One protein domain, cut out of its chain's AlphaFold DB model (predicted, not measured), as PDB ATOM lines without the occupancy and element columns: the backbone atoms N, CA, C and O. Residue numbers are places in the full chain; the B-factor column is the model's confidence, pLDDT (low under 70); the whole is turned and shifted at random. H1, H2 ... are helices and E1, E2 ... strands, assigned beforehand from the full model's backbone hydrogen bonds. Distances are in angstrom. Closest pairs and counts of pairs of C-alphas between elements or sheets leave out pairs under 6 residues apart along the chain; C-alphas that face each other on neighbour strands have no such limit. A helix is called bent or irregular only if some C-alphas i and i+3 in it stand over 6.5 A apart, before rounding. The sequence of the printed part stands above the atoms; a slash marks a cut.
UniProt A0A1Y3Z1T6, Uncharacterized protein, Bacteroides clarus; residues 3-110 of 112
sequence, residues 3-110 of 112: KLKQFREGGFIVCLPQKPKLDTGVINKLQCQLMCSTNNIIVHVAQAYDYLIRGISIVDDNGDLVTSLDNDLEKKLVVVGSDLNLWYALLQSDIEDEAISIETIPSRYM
ATOM      1  N   LYS A   3     -16.387 -47.937 -30.769       92.81
ATOM      2  CA  LYS A   3     -17.080 -46.828 -31.444       92.81
ATOM      3  C   LYS A   3     -18.547 -47.175 -31.679       92.81
ATOM      4  O   LYS A   3     -18.859 -48.354 -31.845       92.81
ATOM      5  N   LEU A   4     -19.425 -46.175 -31.711       93.06
ATOM      6  CA  LEU A   4     -20.853 -46.387 -31.959       93.06
ATOM      7  C   LEU A   4     -21.075 -47.075 -33.314       93.06
ATOM      8  O   LEU A   4     -21.869 -48.009 -33.388       93.06
ATOM      9  N   LYS A   5     -20.274 -46.744 -34.334       93.50
ATOM     10  CA  LYS A   5     -20.335 -47.420 -35.639       93.50
ATOM     11  C   LYS A   5     -20.132 -48.934 -35.522       93.50
ATOM     12  O   LYS A   5     -20.983 -49.718 -35.928       93.50
ATOM     13  N   GLN A   6     -19.041 -49.343 -34.872       92.50
ATOM     14  CA  GLN A   6     -18.713 -50.757 -34.634       92.50
ATOM     15  C   GLN A   6     -19.772 -51.454 -33.775       92.50
ATOM     16  O   GLN A   6     -19.957 -52.669 -33.844       92.50
ATOM     17  N   PHE A   7     -20.431 -50.683 -32.911       91.69
ATOM     18  CA  PHE A   7     -21.502 -51.153 -32.056       91.69
ATOM     19  C   PHE A   7     -22.746 -51.501 -32.885       91.69
ATOM     20  O   PHE A   7     -23.240 -52.624 -32.803       91.69
ATOM     21  N   ARG A   8     -23.180 -50.594 -33.768       91.94
ATOM     22  CA  ARG A   8     -24.299 -50.826 -34.693       91.94
ATOM     23  C   ARG A   8     -24.008 -51.931 -35.707       91.94
ATOM     24  O   ARG A   8     -24.853 -52.791 -35.923       91.94
ATOM     25  N   GLU A   9     -22.800 -51.972 -36.270       93.69
ATOM     26  CA  GLU A   9     -22.363 -53.045 -37.182       93.69
ATOM     27  C   GLU A   9     -22.385 -54.431 -36.514       93.69
ATOM     28  O   GLU A   9     -22.612 -55.442 -37.175       93.69
ATOM     29  N   GLY A  10     -22.209 -54.491 -35.188       92.62
ATOM     30  CA  GLY A  10     -22.374 -55.712 -34.392       92.62
ATOM     31  C   GLY A  10     -23.830 -56.159 -34.196       92.62
ATOM     32  O   GLY A  10     -24.074 -57.195 -33.571       92.62
ATOM     33  N   GLY A  11     -24.796 -55.396 -34.713       93.44
ATOM     34  CA  GLY A  11     -26.229 -55.637 -34.569       93.44
ATOM     35  C   GLY A  11     -26.781 -55.254 -33.199       93.44
ATOM     36  O   GLY A  11     -27.813 -55.787 -32.804       93.44
ATOM     37  N   PHE A  12     -26.082 -54.398 -32.451       95.00
ATOM     38  CA  PHE A  12     -26.605 -53.881 -31.195       95.00
ATOM     39  C   PHE A  12     -27.589 -52.736 -31.430       95.00
ATOM     40  O   PHE A  12     -27.378 -51.886 -32.298       95.00
ATOM     41  N   ILE A  13     -28.623 -52.692 -30.596       95.50
ATOM     42  CA  ILE A  13     -29.698 -51.706 -30.644       95.50
ATOM     43  C   ILE A  13     -29.570 -50.795 -29.426       95.50
ATOM     44  O   ILE A  13     -29.406 -51.265 -28.296       95.50
ATOM     45  N   VAL A  14     -29.638 -49.485 -29.663       95.81
ATOM     46  CA  VAL A  14     -29.636 -48.487 -28.591       95.81
ATOM     47  C   VAL A  14     -31.074 -48.190 -28.188       95.81
ATOM     48  O   VAL A  14     -31.843 -47.614 -28.948       95.81
ATOM     49  N   CYS A  15     -31.408 -48.576 -26.969       96.88
ATOM     50  CA  CYS A  15     -32.688 -48.369 -26.323       96.88
ATOM     51  C   CYS A  15     -32.664 -47.129 -25.423       96.88
ATOM     52  O   CYS A  15     -31.616 -46.686 -24.937       96.88
ATOM     53  N   LEU A  16     -33.850 -46.613 -25.124       96.81
ATOM     54  CA  LEU A  16     -34.054 -45.461 -24.251       96.81
ATOM     55  C   LEU A  16     -35.111 -45.771 -23.191       96.81
ATOM     56  O   LEU A  16     -36.030 -46.544 -23.449       96.81
ATOM     57  N   PRO A  17     -35.052 -45.162 -21.997       94.69
ATOM     58  CA  PRO A  17     -36.184 -45.183 -21.076       94.69
ATOM     59  C   PRO A  17     -37.435 -44.622 -21.760       94.69
ATOM     60  O   PRO A  17     -37.357 -43.580 -22.401       94.69
ATOM     61  N   GLN A  18     -38.597 -45.258 -21.578       94.56
ATOM     62  CA  GLN A  18     -39.851 -44.851 -22.234       94.56
ATOM     63  C   GLN A  18     -40.262 -43.409 -21.882       94.56
ATOM     64  O   GLN A  18     -40.909 -42.719 -22.665       94.56
ATOM     65  N   LYS A  19     -39.903 -42.950 -20.679       90.94
ATOM     66  CA  LYS A  19     -40.161 -41.589 -20.190       90.94
ATOM     67  C   LYS A  19     -38.840 -40.946 -19.765       90.94
ATOM     68  O   LYS A  19     -38.554 -40.890 -18.565       90.94
ATOM     69  N   PRO A  20     -38.001 -40.512 -20.721       90.38
ATOM     70  CA  PRO A  20     -36.710 -39.930 -20.399       90.38
ATOM     71  C   PRO A  20     -36.911 -38.566 -19.726       90.38
ATOM     72  O   PRO A  20     -37.746 -37.762 -20.143       90.38
ATOM     73  N   LYS A  21     -36.143 -38.292 -18.667       91.00
ATOM     74  CA  LYS A  21     -36.086 -36.960 -18.052       91.00
ATOM     75  C   LYS A  21     -35.062 -36.130 -18.815       91.00
ATOM     76  O   LYS A  21     -33.865 -36.335 -18.640       91.00
ATOM     77  N   LEU A  22     -35.546 -35.234 -19.667       94.62
ATOM     78  CA  LEU A  22     -34.712 -34.386 -20.513       94.62
ATOM     79  C   LEU A  22     -34.707 -32.945 -20.010       94.62
ATOM     80  O   LEU A  22     -35.732 -32.432 -19.563       94.62
ATOM     81  N   ASP A  23     -33.555 -32.294 -20.127       96.19
ATOM     82  CA  ASP A  23     -33.386 -30.869 -19.865       96.19
ATOM     83  C   ASP A  23     -32.931 -30.182 -21.153       96.19
ATOM     84  O   ASP A  23     -31.782 -30.305 -21.584       96.19
ATOM     85  N   THR A  24     -33.849 -29.448 -21.781       94.31
ATOM     86  CA  THR A  24     -33.595 -28.744 -23.043       94.31
ATOM     87  C   THR A  24     -32.489 -27.694 -22.914       94.31
ATOM     88  O   THR A  24     -31.729 -27.491 -23.858       94.31
ATOM     89  N   GLY A  25     -32.347 -27.047 -21.752       96.25
ATOM     90  CA  GLY A  25     -31.271 -26.087 -21.509       96.25
ATOM     91  C   GLY A  25     -29.901 -26.765 -21.502       96.25
ATOM     92  O   GLY A  25     -28.949 -26.256 -22.100       96.25
ATOM     93  N   VAL A  26     -29.812 -27.947 -20.886       96.31
ATOM     94  CA  VAL A  26     -28.598 -28.776 -20.907       96.31
ATOM     95  C   VAL A  26     -28.312 -29.297 -22.315       96.31
ATOM     96  O   VAL A  26     -27.167 -29.206 -22.753       96.31
ATOM     97  N   ILE A  27     -29.321 -29.782 -23.044       96.50
ATOM     98  CA  ILE A  27     -29.172 -30.266 -24.430       96.50
ATOM     99  C   ILE A  27     -28.596 -29.164 -25.328       96.50
ATOM    100  O   ILE A  27     -27.573 -29.384 -25.973       96.50
ATOM    101  N   ASN A  28     -29.174 -27.960 -25.303       94.31
ATOM    102  CA  ASN A  28     -28.696 -26.835 -26.114       94.31
ATOM    103  C   ASN A  28     -27.246 -26.460 -25.775       94.31
ATOM    104  O   ASN A  28     -26.431 -26.202 -26.660       94.31
ATOM    105  N   LYS A  29     -26.891 -26.467 -24.482       94.19
ATOM    106  CA  LYS A  29     -25.511 -26.224 -24.047       94.19
ATOM    107  C   LYS A  29     -24.555 -27.297 -24.579       94.19
ATOM    108  O   LYS A  29     -23.473 -26.951 -25.050       94.19
ATOM    109  N   LEU A  30     -24.947 -28.569 -24.511       94.44
ATOM    110  CA  LEU A  30     -24.153 -29.689 -25.018       94.44
ATOM    111  C   LEU A  30     -23.963 -29.588 -26.533       94.44
ATOM    112  O   LEU A  30     -22.842 -29.745 -26.997       94.44
ATOM    113  N   GLN A  31     -24.996 -29.228 -27.296       91.94
ATOM    114  CA  GLN A  31     -24.879 -28.998 -28.742       91.94
ATOM    115  C   GLN A  31     -23.833 -27.934 -29.078       91.94
ATOM    116  O   GLN A  31     -22.977 -28.159 -29.932       91.94
ATOM    117  N   CYS A  32     -23.835 -26.799 -28.373       89.94
ATOM    118  CA  CYS A  32     -22.800 -25.782 -28.557       89.94
ATOM    119  C   CYS A  32     -21.395 -26.327 -28.258       89.94
ATOM    120  O   CYS A  32     -20.453 -26.037 -28.989       89.94
ATOM    121  N   GLN A  33     -21.244 -27.136 -27.208       90.69
ATOM    122  CA  GLN A  33     -19.956 -27.742 -26.853       90.69
ATOM    123  C   GLN A  33     -19.487 -28.780 -27.883       90.69
ATOM    124  O   GLN A  33     -18.292 -28.851 -28.174       90.69
ATOM    125  N   LEU A  34     -20.418 -29.548 -28.446       90.19
ATOM    126  CA  LEU A  34     -20.170 -30.532 -29.497       90.19
ATOM    127  C   LEU A  34     -19.711 -29.861 -30.803       90.19
ATOM    128  O   LEU A  34     -18.809 -30.372 -31.454       90.19
ATOM    129  N   MET A  35     -20.241 -28.680 -31.144       84.62
ATOM    130  CA  MET A  35     -19.782 -27.906 -32.310       84.62
ATOM    131  C   MET A  35     -18.364 -27.339 -32.152       84.62
ATOM    132  O   MET A  35     -17.654 -27.154 -33.137       84.62
ATOM    133  N   CYS A  36     -17.958 -27.005 -30.925       78.12
ATOM    134  CA  CYS A  36     -16.701 -26.296 -30.673       78.12
ATOM    135  C   CYS A  36     -15.533 -27.202 -30.261       78.12
ATOM    136  O   CYS A  36     -14.405 -26.716 -30.198       78.12
ATOM    137  N   SER A  37     -15.767 -28.476 -29.931       66.69
ATOM    138  CA  SER A  37     -14.727 -29.351 -29.379       66.69
ATOM    139  C   SER A  37     -14.642 -30.713 -30.064       66.69
ATOM    140  O   SER A  37     -15.642 -31.383 -30.283       66.69
ATOM    141  N   THR A  38     -13.411 -31.162 -30.314       60.62
ATOM    142  CA  THR A  38     -13.042 -32.534 -30.706       60.62
ATOM    143  C   THR A  38     -12.725 -33.390 -29.475       60.62
ATOM    144  O   THR A  38     -11.733 -34.119 -29.427       60.62
ATOM    145  N   ASN A  39     -13.541 -33.276 -28.425       66.25
ATOM    146  CA  ASN A  39     -13.380 -34.130 -27.252       66.25
ATOM    147  C   ASN A  39     -13.770 -35.578 -27.585       66.25
ATOM    148  O   ASN A  39     -14.634 -35.826 -28.424       66.25
ATOM    149  N   ASN A  40     -13.164 -36.542 -26.885       81.31
ATOM    150  CA  ASN A  40     -13.633 -37.927 -26.916       81.31
ATOM    151  C   ASN A  40     -15.035 -37.985 -26.299       81.31
ATOM    152  O   ASN A  40     -15.185 -37.961 -25.078       81.31
ATOM    153  N   ILE A  41     -16.054 -38.055 -27.150       91.69
ATOM    154  CA  ILE A  41     -17.441 -38.224 -26.730       91.69
ATOM    155  C   ILE A  41     -17.610 -39.674 -26.288       91.69
ATOM    156  O   ILE A  41     -17.305 -40.600 -27.046       91.69
ATOM    157  N   ILE A  42     -18.072 -39.867 -25.058       94.50
ATOM    158  CA  ILE A  42     -18.350 -41.180 -24.482       94.50
ATOM    159  C   ILE A  42     -19.805 -41.176 -24.026       94.50
ATOM    160  O   ILE A  42     -20.209 -40.284 -23.285       94.50
ATOM    161  N   VAL A  43     -20.573 -42.161 -24.484       95.38
ATOM    162  CA  VAL A  43     -21.939 -42.423 -24.027       95.38
ATOM    163  C   VAL A  43     -21.939 -43.726 -23.236       95.38
ATOM    164  O   VAL A  43     -21.497 -44.774 -23.724       95.38
ATOM    165  N   HIS A  44     -22.448 -43.654 -22.011       95.12
ATOM    166  CA  HIS A  44     -22.569 -44.794 -21.119       95.12
ATOM    167  C   HIS A  44     -23.882 -45.535 -21.353       95.12
ATOM    168  O   HIS A  44     -24.967 -44.947 -21.415       95.12
ATOM    169  N   VAL A  45     -23.780 -46.857 -21.435       95.19
ATOM    170  CA  VAL A  45     -24.906 -47.743 -21.719       95.19
ATOM    171  C   VAL A  45     -24.980 -48.908 -20.736       95.19
ATOM    172  O   VAL A  45     -23.983 -49.328 -20.147       95.19
ATOM    173  N   ALA A  46     -26.180 -49.438 -20.574       94.50
ATOM    174  CA  ALA A  46     -26.551 -50.527 -19.683       94.50
ATOM    175  C   ALA A  46     -27.141 -51.696 -20.466       94.50
ATOM    176  O   ALA A  46     -27.680 -51.483 -21.545       94.50
ATOM    177  N   GLN A  47     -27.149 -52.904 -19.908       94.69
ATOM    178  CA  GLN A  47     -27.938 -53.991 -20.492       94.69
ATOM    179  C   GLN A  47     -29.436 -53.713 -20.311       94.69
ATOM    180  O   GLN A  47     -29.863 -53.335 -19.218       94.69
ATOM    181  N   ALA A  48     -30.250 -53.939 -21.347       95.38
ATOM    182  CA  ALA A  48     -31.708 -53.798 -21.263       95.38
ATOM    183  C   ALA A  48     -32.309 -54.632 -20.125       95.38
ATOM    184  O   ALA A  48     -33.161 -54.149 -19.378       95.38
ATOM    185  N   TYR A  49     -31.789 -55.844 -19.924       94.06
ATOM    186  CA  TYR A  49     -32.183 -56.717 -18.822       94.06
ATOM    187  C   TYR A  49     -32.108 -56.025 -17.449       94.06
ATOM    188  O   TYR A  49     -33.043 -56.142 -16.659       94.06
ATOM    189  N   ASP A  50     -31.053 -55.244 -17.181       92.62
ATOM    190  CA  ASP A  50     -30.861 -54.560 -15.894       92.62
ATOM    191  C   ASP A  50     -31.948 -53.511 -15.604       92.62
ATOM    192  O   ASP A  50     -32.278 -53.261 -14.442       92.62
ATOM    193  N   TYR A  51     -32.512 -52.898 -16.647       92.62
ATOM    194  CA  TYR A  51     -33.625 -51.956 -16.536       92.62
ATOM    195  C   TYR A  51     -34.950 -52.691 -16.318       92.62
ATOM    196  O   TYR A  51     -35.728 -52.321 -15.433       92.62
ATOM    197  N   LEU A  52     -35.179 -53.770 -17.071       93.75
ATOM    198  CA  LEU A  52     -36.411 -54.556 -17.000       93.75
ATOM    199  C   LEU A  52     -36.605 -55.214 -15.628       93.75
ATOM    200  O   LEU A  52     -37.692 -55.116 -15.061       93.75
ATOM    201  N   ILE A  53     -35.558 -55.805 -15.035       92.62
ATOM    202  CA  ILE A  53     -35.650 -56.405 -13.686       92.62
ATOM    203  C   ILE A  53     -35.957 -55.375 -12.588       92.62
ATOM    204  O   ILE A  53     -36.408 -55.740 -11.505       92.62
ATOM    205  N   ARG A  54     -35.714 -54.087 -12.857       89.56
ATOM    206  CA  ARG A  54     -36.023 -52.964 -11.957       89.56
ATOM    207  C   ARG A  54     -37.398 -52.352 -12.229       89.56
ATOM    208  O   ARG A  54     -37.752 -51.366 -11.588       89.56
ATOM    209  N   GLY A  55     -38.165 -52.913 -13.165       91.31
ATOM    210  CA  GLY A  55     -39.482 -52.411 -13.554       91.31
ATOM    211  C   GLY A  55     -39.437 -51.105 -14.349       91.31
ATOM    212  O   GLY A  55     -40.439 -50.396 -14.409       91.31
ATOM    213  N   ILE A  56     -38.290 -50.758 -14.940       92.00
ATOM    214  CA  ILE A  56     -38.153 -49.553 -15.759       92.00
ATOM    215  C   ILE A  56     -38.497 -49.906 -17.203       92.00
ATOM    216  O   ILE A  56     -37.806 -50.700 -17.837       92.00
ATOM    217  N   SER A  57     -39.556 -49.291 -17.728       95.12
ATOM    218  CA  SER A  57     -39.950 -49.438 -19.128       95.12
ATOM    219  C   SER A  57     -38.958 -48.735 -20.050       95.12
ATOM    220  O   SER A  57     -38.628 -47.561 -19.852       95.12
ATOM    221  N   ILE A  58     -38.520 -49.448 -21.080       96.94
ATOM    222  CA  ILE A  58     -37.592 -48.969 -22.105       96.94
ATOM    223  C   ILE A  58     -38.185 -49.244 -23.492       96.94
ATOM    224  O   ILE A  58     -39.023 -50.135 -23.651       96.94
ATOM    225  N   VAL A  59     -37.751 -48.469 -24.475       97.38
ATOM    226  CA  VAL A  59     -38.123 -48.590 -25.884       97.38
ATOM    227  C   VAL A  59     -36.878 -48.776 -26.742       97.38
ATOM    228  O   VAL A  59     -35.795 -48.332 -26.351       97.38
ATOM    229  N   ASP A  60     -37.013 -49.449 -27.876       95.69
ATOM    230  CA  ASP A  60     -35.945 -49.574 -28.866       95.69
ATOM    231  C   ASP A  60     -35.818 -48.330 -29.762       95.69
ATOM    232  O   ASP A  60     -36.397 -47.275 -29.485       95.69
ATOM    233  N   ASP A  61     -35.002 -48.433 -30.808       91.62
ATOM    234  CA  ASP A  61     -34.747 -47.358 -31.765       91.62
ATOM    235  C   ASP A  61     -35.945 -47.042 -32.675       91.62
ATOM    236  O   ASP A  61     -36.009 -45.938 -33.219       91.62
ATOM    237  N   ASN A  62     -36.923 -47.948 -32.778       93.62
ATOM    238  CA  ASN A  62     -38.202 -47.712 -33.452       93.62
ATOM    239  C   ASN A  62     -39.261 -47.120 -32.508       93.62
ATOM    240  O   ASN A  62     -40.310 -46.660 -32.960       93.62
ATOM    241  N   GLY A  63     -38.983 -47.091 -31.203       93.25
ATOM    242  CA  GLY A  63     -39.918 -46.642 -30.176       93.25
ATOM    243  C   GLY A  63     -40.835 -47.748 -29.651       93.25
ATOM    244  O   GLY A  63     -41.744 -47.449 -28.870       93.25
ATOM    245  N   ASP A  64     -40.592 -49.005 -30.022       96.31
ATOM    246  CA  ASP A  64     -41.362 -50.149 -29.548       96.31
ATOM    247  C   ASP A  64     -40.913 -50.568 -28.148       96.31
ATOM    248  O   ASP A  64     -39.738 -50.481 -27.784       96.31
ATOM    249  N   LEU A  65     -41.867 -51.014 -27.327       96.81
ATOM    250  CA  LEU A  65     -41.579 -51.481 -25.974       96.81
ATOM    251  C   LEU A  65     -40.718 -52.741 -26.008       96.81
ATOM    252  O   LEU A  65     -41.116 -53.761 -26.566       96.81
ATOM    253  N   VAL A  66     -39.585 -52.688 -25.313       97.38
ATOM    254  CA  VAL A  66     -38.714 -53.849 -25.129       97.38
ATOM    255  C   VAL A  66     -39.230 -54.684 -23.972       97.38
ATOM    256  O   VAL A  66     -39.550 -54.159 -22.898       97.38
ATOM    257  N   THR A  67     -39.257 -55.997 -24.158       95.94
ATOM    258  CA  THR A  67     -39.675 -56.940 -23.123       95.94
ATOM    259  C   THR A  67     -38.601 -57.984 -22.849       95.94
ATOM    260  O   THR A  67     -37.667 -58.175 -23.623       95.94
ATOM    261  N   SER A  68     -38.742 -58.718 -21.743       93.62
ATOM    262  CA  SER A  68     -37.848 -59.842 -21.440       93.62
ATOM    263  C   SER A  68     -38.031 -61.040 -22.382       93.62
ATOM    264  O   SER A  68     -37.315 -62.025 -22.237       93.62
ATOM    265  N   LEU A  69     -39.023 -60.994 -23.278       94.25
ATOM    266  CA  LEU A  69     -39.315 -62.033 -24.266       94.25
ATOM    267  C   LEU A  69     -38.653 -61.757 -25.623       94.25
ATOM    268  O   LEU A  69     -38.742 -62.589 -26.523       94.25
ATOM    269  N   ASP A  70     -38.005 -60.605 -25.779       94.56
ATOM    270  CA  ASP A  70     -37.318 -60.230 -27.007       94.56
ATOM    271  C   ASP A  70     -36.113 -61.163 -27.226       94.56
ATOM    272  O   ASP A  70     -35.232 -61.281 -26.371       94.56
ATOM    273  N   ASN A  71     -36.061 -61.834 -28.380       92.31
ATOM    274  CA  ASN A  71     -35.024 -62.833 -28.685       92.31
ATOM    275  C   ASN A  71     -33.605 -62.240 -28.751       92.31
ATOM    276  O   ASN A  71     -32.619 -62.957 -28.610       92.31
ATOM    277  N   ASP A  72     -33.505 -60.939 -28.995       94.25
ATOM    278  CA  ASP A  72     -32.278 -60.169 -29.156       94.25
ATOM    279  C   ASP A  72     -31.987 -59.273 -27.943       94.25
ATOM    280  O   ASP A  72     -31.182 -58.347 -28.041       94.25
ATOM    281  N   LEU A  73     -32.597 -59.543 -26.781       94.94
ATOM    282  CA  LEU A  73     -32.437 -58.726 -25.573       94.94
ATOM    283  C   LEU A  73     -30.967 -58.504 -25.173       94.94
ATOM    284  O   LEU A  73     -30.618 -57.430 -24.692       94.94
ATOM    285  N   GLU A  74     -30.089 -59.483 -25.411       93.00
ATOM    286  CA  GLU A  74     -28.639 -59.382 -25.164       93.00
ATOM    287  C   GLU A  74     -27.923 -58.330 -26.033       93.00
ATOM    288  O   GLU A  74     -26.825 -57.874 -25.703       93.00
ATOM    289  N   LYS A  75     -28.540 -57.938 -27.151       95.44
ATOM    290  CA  LYS A  75     -28.054 -56.904 -28.068       95.44
ATOM    291  C   LYS A  75     -28.693 -55.542 -27.810       95.44
ATOM    292  O   LYS A  75     -28.274 -54.560 -28.423       95.44
ATOM    293  N   LYS A  76     -29.668 -55.459 -26.906       96.50
ATOM    294  CA  LYS A  76     -30.362 -54.220 -26.550       96.50
ATOM    295  C   LYS A  76     -29.663 -53.548 -25.376       96.50
ATOM    296  O   LYS A  76     -29.631 -54.078 -24.264       96.50
ATOM    297  N   LEU A  77     -29.108 -52.363 -25.618       95.69
ATOM    298  CA  LEU A  77     -28.442 -51.568 -24.593       95.69
ATOM    299  C   LEU A  77     -29.153 -50.246 -24.361       95.69
ATOM    300  O   LEU A  77     -29.465 -49.533 -25.302       95.69
ATOM    301  N   VAL A  78     -29.345 -49.877 -23.103       95.81
ATOM    302  CA  VAL A  78     -30.072 -48.669 -22.715       95.81
ATOM    303  C   VAL A  78     -29.092 -47.547 -22.413       95.81
ATOM    304  O   VAL A  78     -28.163 -47.745 -21.630       95.81
ATOM    305  N   VAL A  79     -29.307 -46.360 -22.981       95.94
ATOM    306  CA  VAL A  79     -28.559 -45.157 -22.582       95.94
ATOM    307  C   VAL A  79     -28.841 -44.848 -21.114       95.94
ATOM    308  O   VAL A  79     -29.995 -44.738 -20.686       95.94
ATOM    309  N   VAL A  80     -27.776 -44.703 -20.332       93.50
ATOM    310  CA  VAL A  80     -27.888 -44.440 -18.896       93.50
ATOM    311  C   VAL A  80     -28.485 -43.054 -18.664       93.50
ATOM    312  O   VAL A  80     -28.225 -42.115 -19.410       93.50
ATOM    313  N   GLY A  81     -29.280 -42.912 -17.598       90.50
ATOM    314  CA  GLY A  81     -30.018 -41.680 -17.298       90.50
ATOM    315  C   GLY A  81     -29.159 -40.408 -17.280       90.50
ATOM    316  O   GLY A  81     -29.610 -39.366 -17.751       90.50
ATOM    317  N   SER A  82     -27.915 -40.497 -16.793       90.75
ATOM    318  CA  SER A  82     -26.957 -39.379 -16.757       90.75
ATOM    319  C   SER A  82     -26.589 -38.835 -18.137       90.75
ATOM    320  O   SER A  82     -26.246 -37.662 -18.260       90.75
ATOM    321  N   ASP A  83     -26.691 -39.675 -19.163       95.31
ATOM    322  CA  ASP A  83     -26.204 -39.400 -20.509       95.31
ATOM    323  C   ASP A  83     -27.350 -39.132 -21.485       95.31
ATOM    324  O   ASP A  83     -27.099 -38.836 -22.648       95.31
ATOM    325  N   LEU A  84     -28.612 -39.170 -21.039       95.38
ATOM    326  CA  LEU A  84     -29.763 -38.928 -21.916       95.38
ATOM    327  C   LEU A  84     -29.685 -37.558 -22.593       95.38
ATOM    328  O   LEU A  84     -29.832 -37.470 -23.805       95.38
ATOM    329  N   ASN A  85     -29.378 -36.492 -21.851       96.62
ATOM    330  CA  ASN A  85     -29.234 -35.163 -22.454       96.62
ATOM    331  C   ASN A  85     -28.104 -35.121 -23.499       96.62
ATOM    332  O   ASN A  85     -28.247 -34.463 -24.525       96.62
ATOM    333  N   LEU A  86     -27.002 -35.844 -23.267       95.88
ATOM    334  CA  LEU A  86     -25.909 -35.966 -24.233       95.88
ATOM    335  C   LEU A  86     -26.342 -36.754 -25.469       95.88
ATOM    336  O   LEU A  86     -26.101 -36.306 -26.584       95.88
ATOM    337  N   TRP A  87     -27.022 -37.883 -25.285       96.19
ATOM    338  CA  TRP A  87     -27.542 -38.693 -26.380       96.19
ATOM    339  C   TRP A  87     -28.491 -37.898 -27.277       96.19
ATOM    340  O   TRP A  87     -28.330 -37.888 -28.494       96.19
ATOM    341  N   TYR A  88     -29.431 -37.154 -26.692       95.75
ATOM    342  CA  TYR A  88     -30.342 -36.305 -27.461       95.75
ATOM    343  C   TYR A  88     -29.634 -35.128 -28.141       95.75
ATOM    344  O   TYR A  88     -30.018 -34.760 -29.249       95.75
ATOM    345  N   ALA A  89     -28.593 -34.559 -27.524       95.56
ATOM    346  CA  ALA A  89     -27.758 -33.556 -28.182       95.56
ATOM    347  C   ALA A  89     -27.023 -34.142 -29.400       95.56
ATOM    348  O   ALA A  89     -26.969 -33.489 -30.439       95.56
ATOM    349  N   LEU A  90     -26.517 -35.377 -29.291       94.44
ATOM    350  CA  LEU A  90     -25.835 -36.086 -30.377       94.44
ATOM    351  C   LEU A  90     -26.770 -36.407 -31.544       94.44
ATOM    352  O   LEU A  90     -26.405 -36.140 -32.683       94.44
ATOM    353  N   LEU A  91     -27.988 -36.889 -31.268       92.38
ATOM    354  CA  LEU A  91     -29.007 -37.162 -32.297       92.38
ATOM    355  C   LEU A  91     -29.386 -35.925 -33.128       92.38
ATOM    356  O   LEU A  91     -29.907 -36.057 -34.229       92.38
ATOM    357  N   GLN A  92     -29.165 -34.727 -32.584       91.19
ATOM    358  CA  GLN A  92     -29.446 -33.446 -33.234       91.19
ATOM    359  C   GLN A  92     -28.176 -32.772 -33.788       91.19
ATOM    360  O   GLN A  92     -28.229 -31.616 -34.204       91.19
ATOM    361  N   SER A  93     -27.032 -33.456 -33.747       88.75
ATOM    362  CA  SER A  93     -25.739 -32.969 -34.235       88.75
ATOM    363  C   SER A  93     -25.308 -33.717 -35.498       88.75
ATOM    364  O   SER A  93     -25.802 -34.805 -35.768       88.75
ATOM    365  N   ASP A  94     -24.350 -33.158 -36.239       87.94
ATOM    366  CA  ASP A  94     -23.759 -33.780 -37.437       87.94
ATOM    367  C   ASP A  94     -22.511 -34.624 -37.100       87.94
ATOM    368  O   ASP A  94     -21.536 -34.679 -37.845       87.94
ATOM    369  N   ILE A  95     -22.479 -35.204 -35.897       90.25
ATOM    370  CA  ILE A  95     -21.336 -35.983 -35.419       90.25
ATOM    371  C   ILE A  95     -21.482 -37.427 -35.880       90.25
ATOM    372  O   ILE A  95     -22.443 -38.107 -35.533       90.25
ATOM    373  N   GLU A  96     -20.476 -37.901 -36.609       90.88
ATOM    374  CA  GLU A  96     -20.416 -39.275 -37.096       90.88
ATOM    375  C   GLU A  96     -20.267 -40.298 -35.953       90.88
ATOM    376  O   GLU A  96     -19.585 -40.070 -34.945       90.88
ATOM    377  N   ASP A  97     -20.851 -41.481 -36.143       90.75
ATOM    378  CA  ASP A  97     -20.830 -42.590 -35.183       90.75
ATOM    379  C   ASP A  97     -19.395 -43.068 -34.837       90.75
ATOM    380  O   ASP A  97     -19.151 -43.682 -33.794       90.75
ATOM    381  N   GLU A  98     -18.411 -42.792 -35.690       91.44
ATOM    382  CA  GLU A  98     -16.981 -43.050 -35.508       91.44
ATOM    383  C   GLU A  98     -16.343 -42.132 -34.458       91.44
ATOM    384  O   GLU A  98     -15.371 -42.513 -33.790       91.44
ATOM    385  N   ALA A  99     -16.885 -40.930 -34.278       90.75
ATOM    386  CA  ALA A  99     -16.429 -39.995 -33.260       90.75
ATOM    387  C   ALA A  99     -16.946 -40.395 -31.868       90.75
ATOM    388  O   ALA A  99     -16.251 -40.187 -30.868       90.75
ATOM    389  N   ILE A 100     -18.099 -41.063 -31.798       93.56
ATOM    390  CA  ILE A 100     -18.778 -41.423 -30.551       93.56
ATOM    391  C   ILE A 100     -18.247 -42.753 -30.015       93.56
ATOM    392  O   ILE A 100     -18.209 -43.774 -30.702       93.56
ATOM    393  N   SER A 101     -17.839 -42.761 -28.752       94.62
ATOM    394  CA  SER A 101     -17.412 -43.967 -28.047       94.62
ATOM    395  C   SER A 101     -18.522 -44.464 -27.128       94.62
ATOM    396  O   SER A 101     -19.198 -43.678 -26.475       94.62
ATOM    397  N   ILE A 102     -18.686 -45.780 -27.054       94.50
ATOM    398  CA  ILE A 102     -19.654 -46.452 -26.193       94.50
ATOM    399  C   ILE A 102     -18.914 -47.198 -25.086       94.50
ATOM    400  O   ILE A 102     -17.962 -47.960 -25.335       94.50
ATOM    401  N   GLU A 103     -19.379 -46.989 -23.858       94.50
ATOM    402  CA  GLU A 103     -18.913 -47.684 -22.667       94.50
ATOM    403  C   GLU A 103     -20.079 -48.363 -21.947       94.50
ATOM    404  O   GLU A 103     -21.007 -47.719 -21.463       94.50
ATOM    405  N   THR A 104     -20.030 -49.691 -21.864       92.44
ATOM    406  CA  THR A 104     -21.004 -50.456 -21.087       92.44
ATOM    407  C   THR A 104     -20.636 -50.398 -19.613       92.44
ATOM    408  O   THR A 104     -19.580 -50.899 -19.222       92.44
ATOM    409  N   ILE A 105     -21.513 -49.832 -18.787       90.75
ATOM    410  CA  ILE A 105     -21.303 -49.763 -17.342       90.75
ATOM    411  C   ILE A 105     -22.087 -50.878 -16.629       90.75
ATOM    412  O   ILE A 105     -23.231 -51.160 -16.986       90.75
ATOM    413  N   PRO A 106     -21.508 -51.529 -15.605       82.81
ATOM    414  CA  PRO A 106     -22.232 -52.510 -14.799       82.81
ATOM    415  C   PRO A 106     -23.394 -51.884 -14.013       82.81
ATOM    416  O   PRO A 106     -23.248 -50.802 -13.438       82.81
ATOM    417  N   SER A 107     -24.505 -52.608 -13.868       73.69
ATOM    418  CA  SER A 107     -25.716 -52.119 -13.184       73.69
ATOM    419  C   SER A 107     -25.537 -51.710 -11.726       73.69
ATOM    420  O   SER A 107     -26.294 -50.884 -11.221       73.69
ATOM    421  N   ARG A 108     -24.500 -52.213 -11.045       72.94
ATOM    422  CA  ARG A 108     -24.137 -51.782  -9.682       72.94
ATOM    423  C   ARG A 108     -23.712 -50.311  -9.581       72.94
ATOM    424  O   ARG A 108     -23.708 -49.772  -8.480       72.94
ATOM    425  N   TYR A 109     -23.343 -49.675 -10.694       68.88
ATOM    426  CA  TYR A 109     -22.923 -48.269 -10.731       68.88
ATOM    427  C   TYR A 109     -24.022 -47.315 -11.214       68.88
ATOM    428  O   TYR A 109     -23.827 -46.102 -11.184       68.88
ATOM    429  N   MET A 110     -25.178 -47.833 -11.636       68.25
ATOM    430  CA  MET A 110     -26.285 -47.006 -12.113       68.25
ATOM    431  C   MET A 110     -27.077 -46.440 -10.932       68.25
ATOM    432  O   MET A 110     -27.548 -47.179 -10.066       68.25
TER     433      MET A 110
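Overview. This is residues 3 to 110 of the 112 residues of an uncharacterized protein of Bacteroides clarus (UniProt A0A1Y3Z1T6). A strongly twisted sheet of four strands stands between two unlike ends: at one end the helices H4 and H2, with H4 packed on the sheet and H2 packed on H4 farther out, and at the other the short helix H3 with the loop of residues 53 to 75. Another short helix, H1, packs by the edge strand E4, on the opposite face from H4. The printed part has 108 residues, with four named helices and four named strands in the order H1 E1 H2 E2 H3 E3 H4 E4. The sheet runs E1 E3 E2 E4 and is mixed, and the class is mixed, helices and strands. The whole is compact, with a radius of gyration of the C-alphas of 13.7 A and spans of 42 by 29 by 27 A.

Along the chain. Find C-alpha 4 at (-20.853, -46.387, -31.959); there H1 begins, residues 4 to 9. Next come E1, residues 13 to 17, 13.3 A long, and H2, residues 24 to 36, 18.7 A. From C-alpha 41 at (-17.441, -38.224, -26.730), E2 runs 19.9 A to residue 47, and H3 follows directly, residues 48 to 52. Look then for E3, residues 76 to 79, 10.1 A, and H4, residues 81 to 91, 15.7 A. E4, residues 100 to 104, 13.3 A, ends at C-alpha 104, (-21.004, -50.456, -21.087).

Arrangement. Start in the sheet with E1 and E3, parallel at 48 degrees, where N 15 and O 77 are 2.7 A apart. E3 and E2 are antiparallel at 128 degrees, with N 46 and O 78 at 2.8 A. E2 and E4 are parallel at 32 degrees, with N 101 and O 41 at 2.8 A. The pairing of E2 is staggered: residues 41 to 45 pair with E4, residues 45 to 47 with E3. H4 is on the sheet at a height of 4.1 A, only just above the sheet's level; its closest C-alpha pair with E2 is Val 43 and Asp 83, 6.3 A. H4 is irregular, with C-alphas 82 and 85 7.4 A apart. H2 is not on the sheet; it touches H4, closest at the C-alphas of Ile 27 and Ala 89, 5.2 A, at a steep tilt of 57 degrees, the same way. H1 is on the opposite face from H4, at a height of 6.4 A, and the closest C-alphas of H1 and E4 are Leu 4 and Ile 100, 5.6 A. H3 is on the sheet over E3, at a height of 8.6 A. Every O i to N i+4 pair is within hydrogen-bond range in H1, H2 and H3, and 5 of 7 are in H4.

Size, cuts and confidence. The two C-alphas farthest apart are those of Cys 36 and Leu 69, 42.8 A. The printed part has no cut. The link from H3 to E3 is long, 23 residues; within it, residues 58 to 59 pair antiparallel with residues 16 to 17 of E1. The mean pLDDT of the printed part is 91.6; look for values under 70 at residues 37 to 39 and 109 to 110.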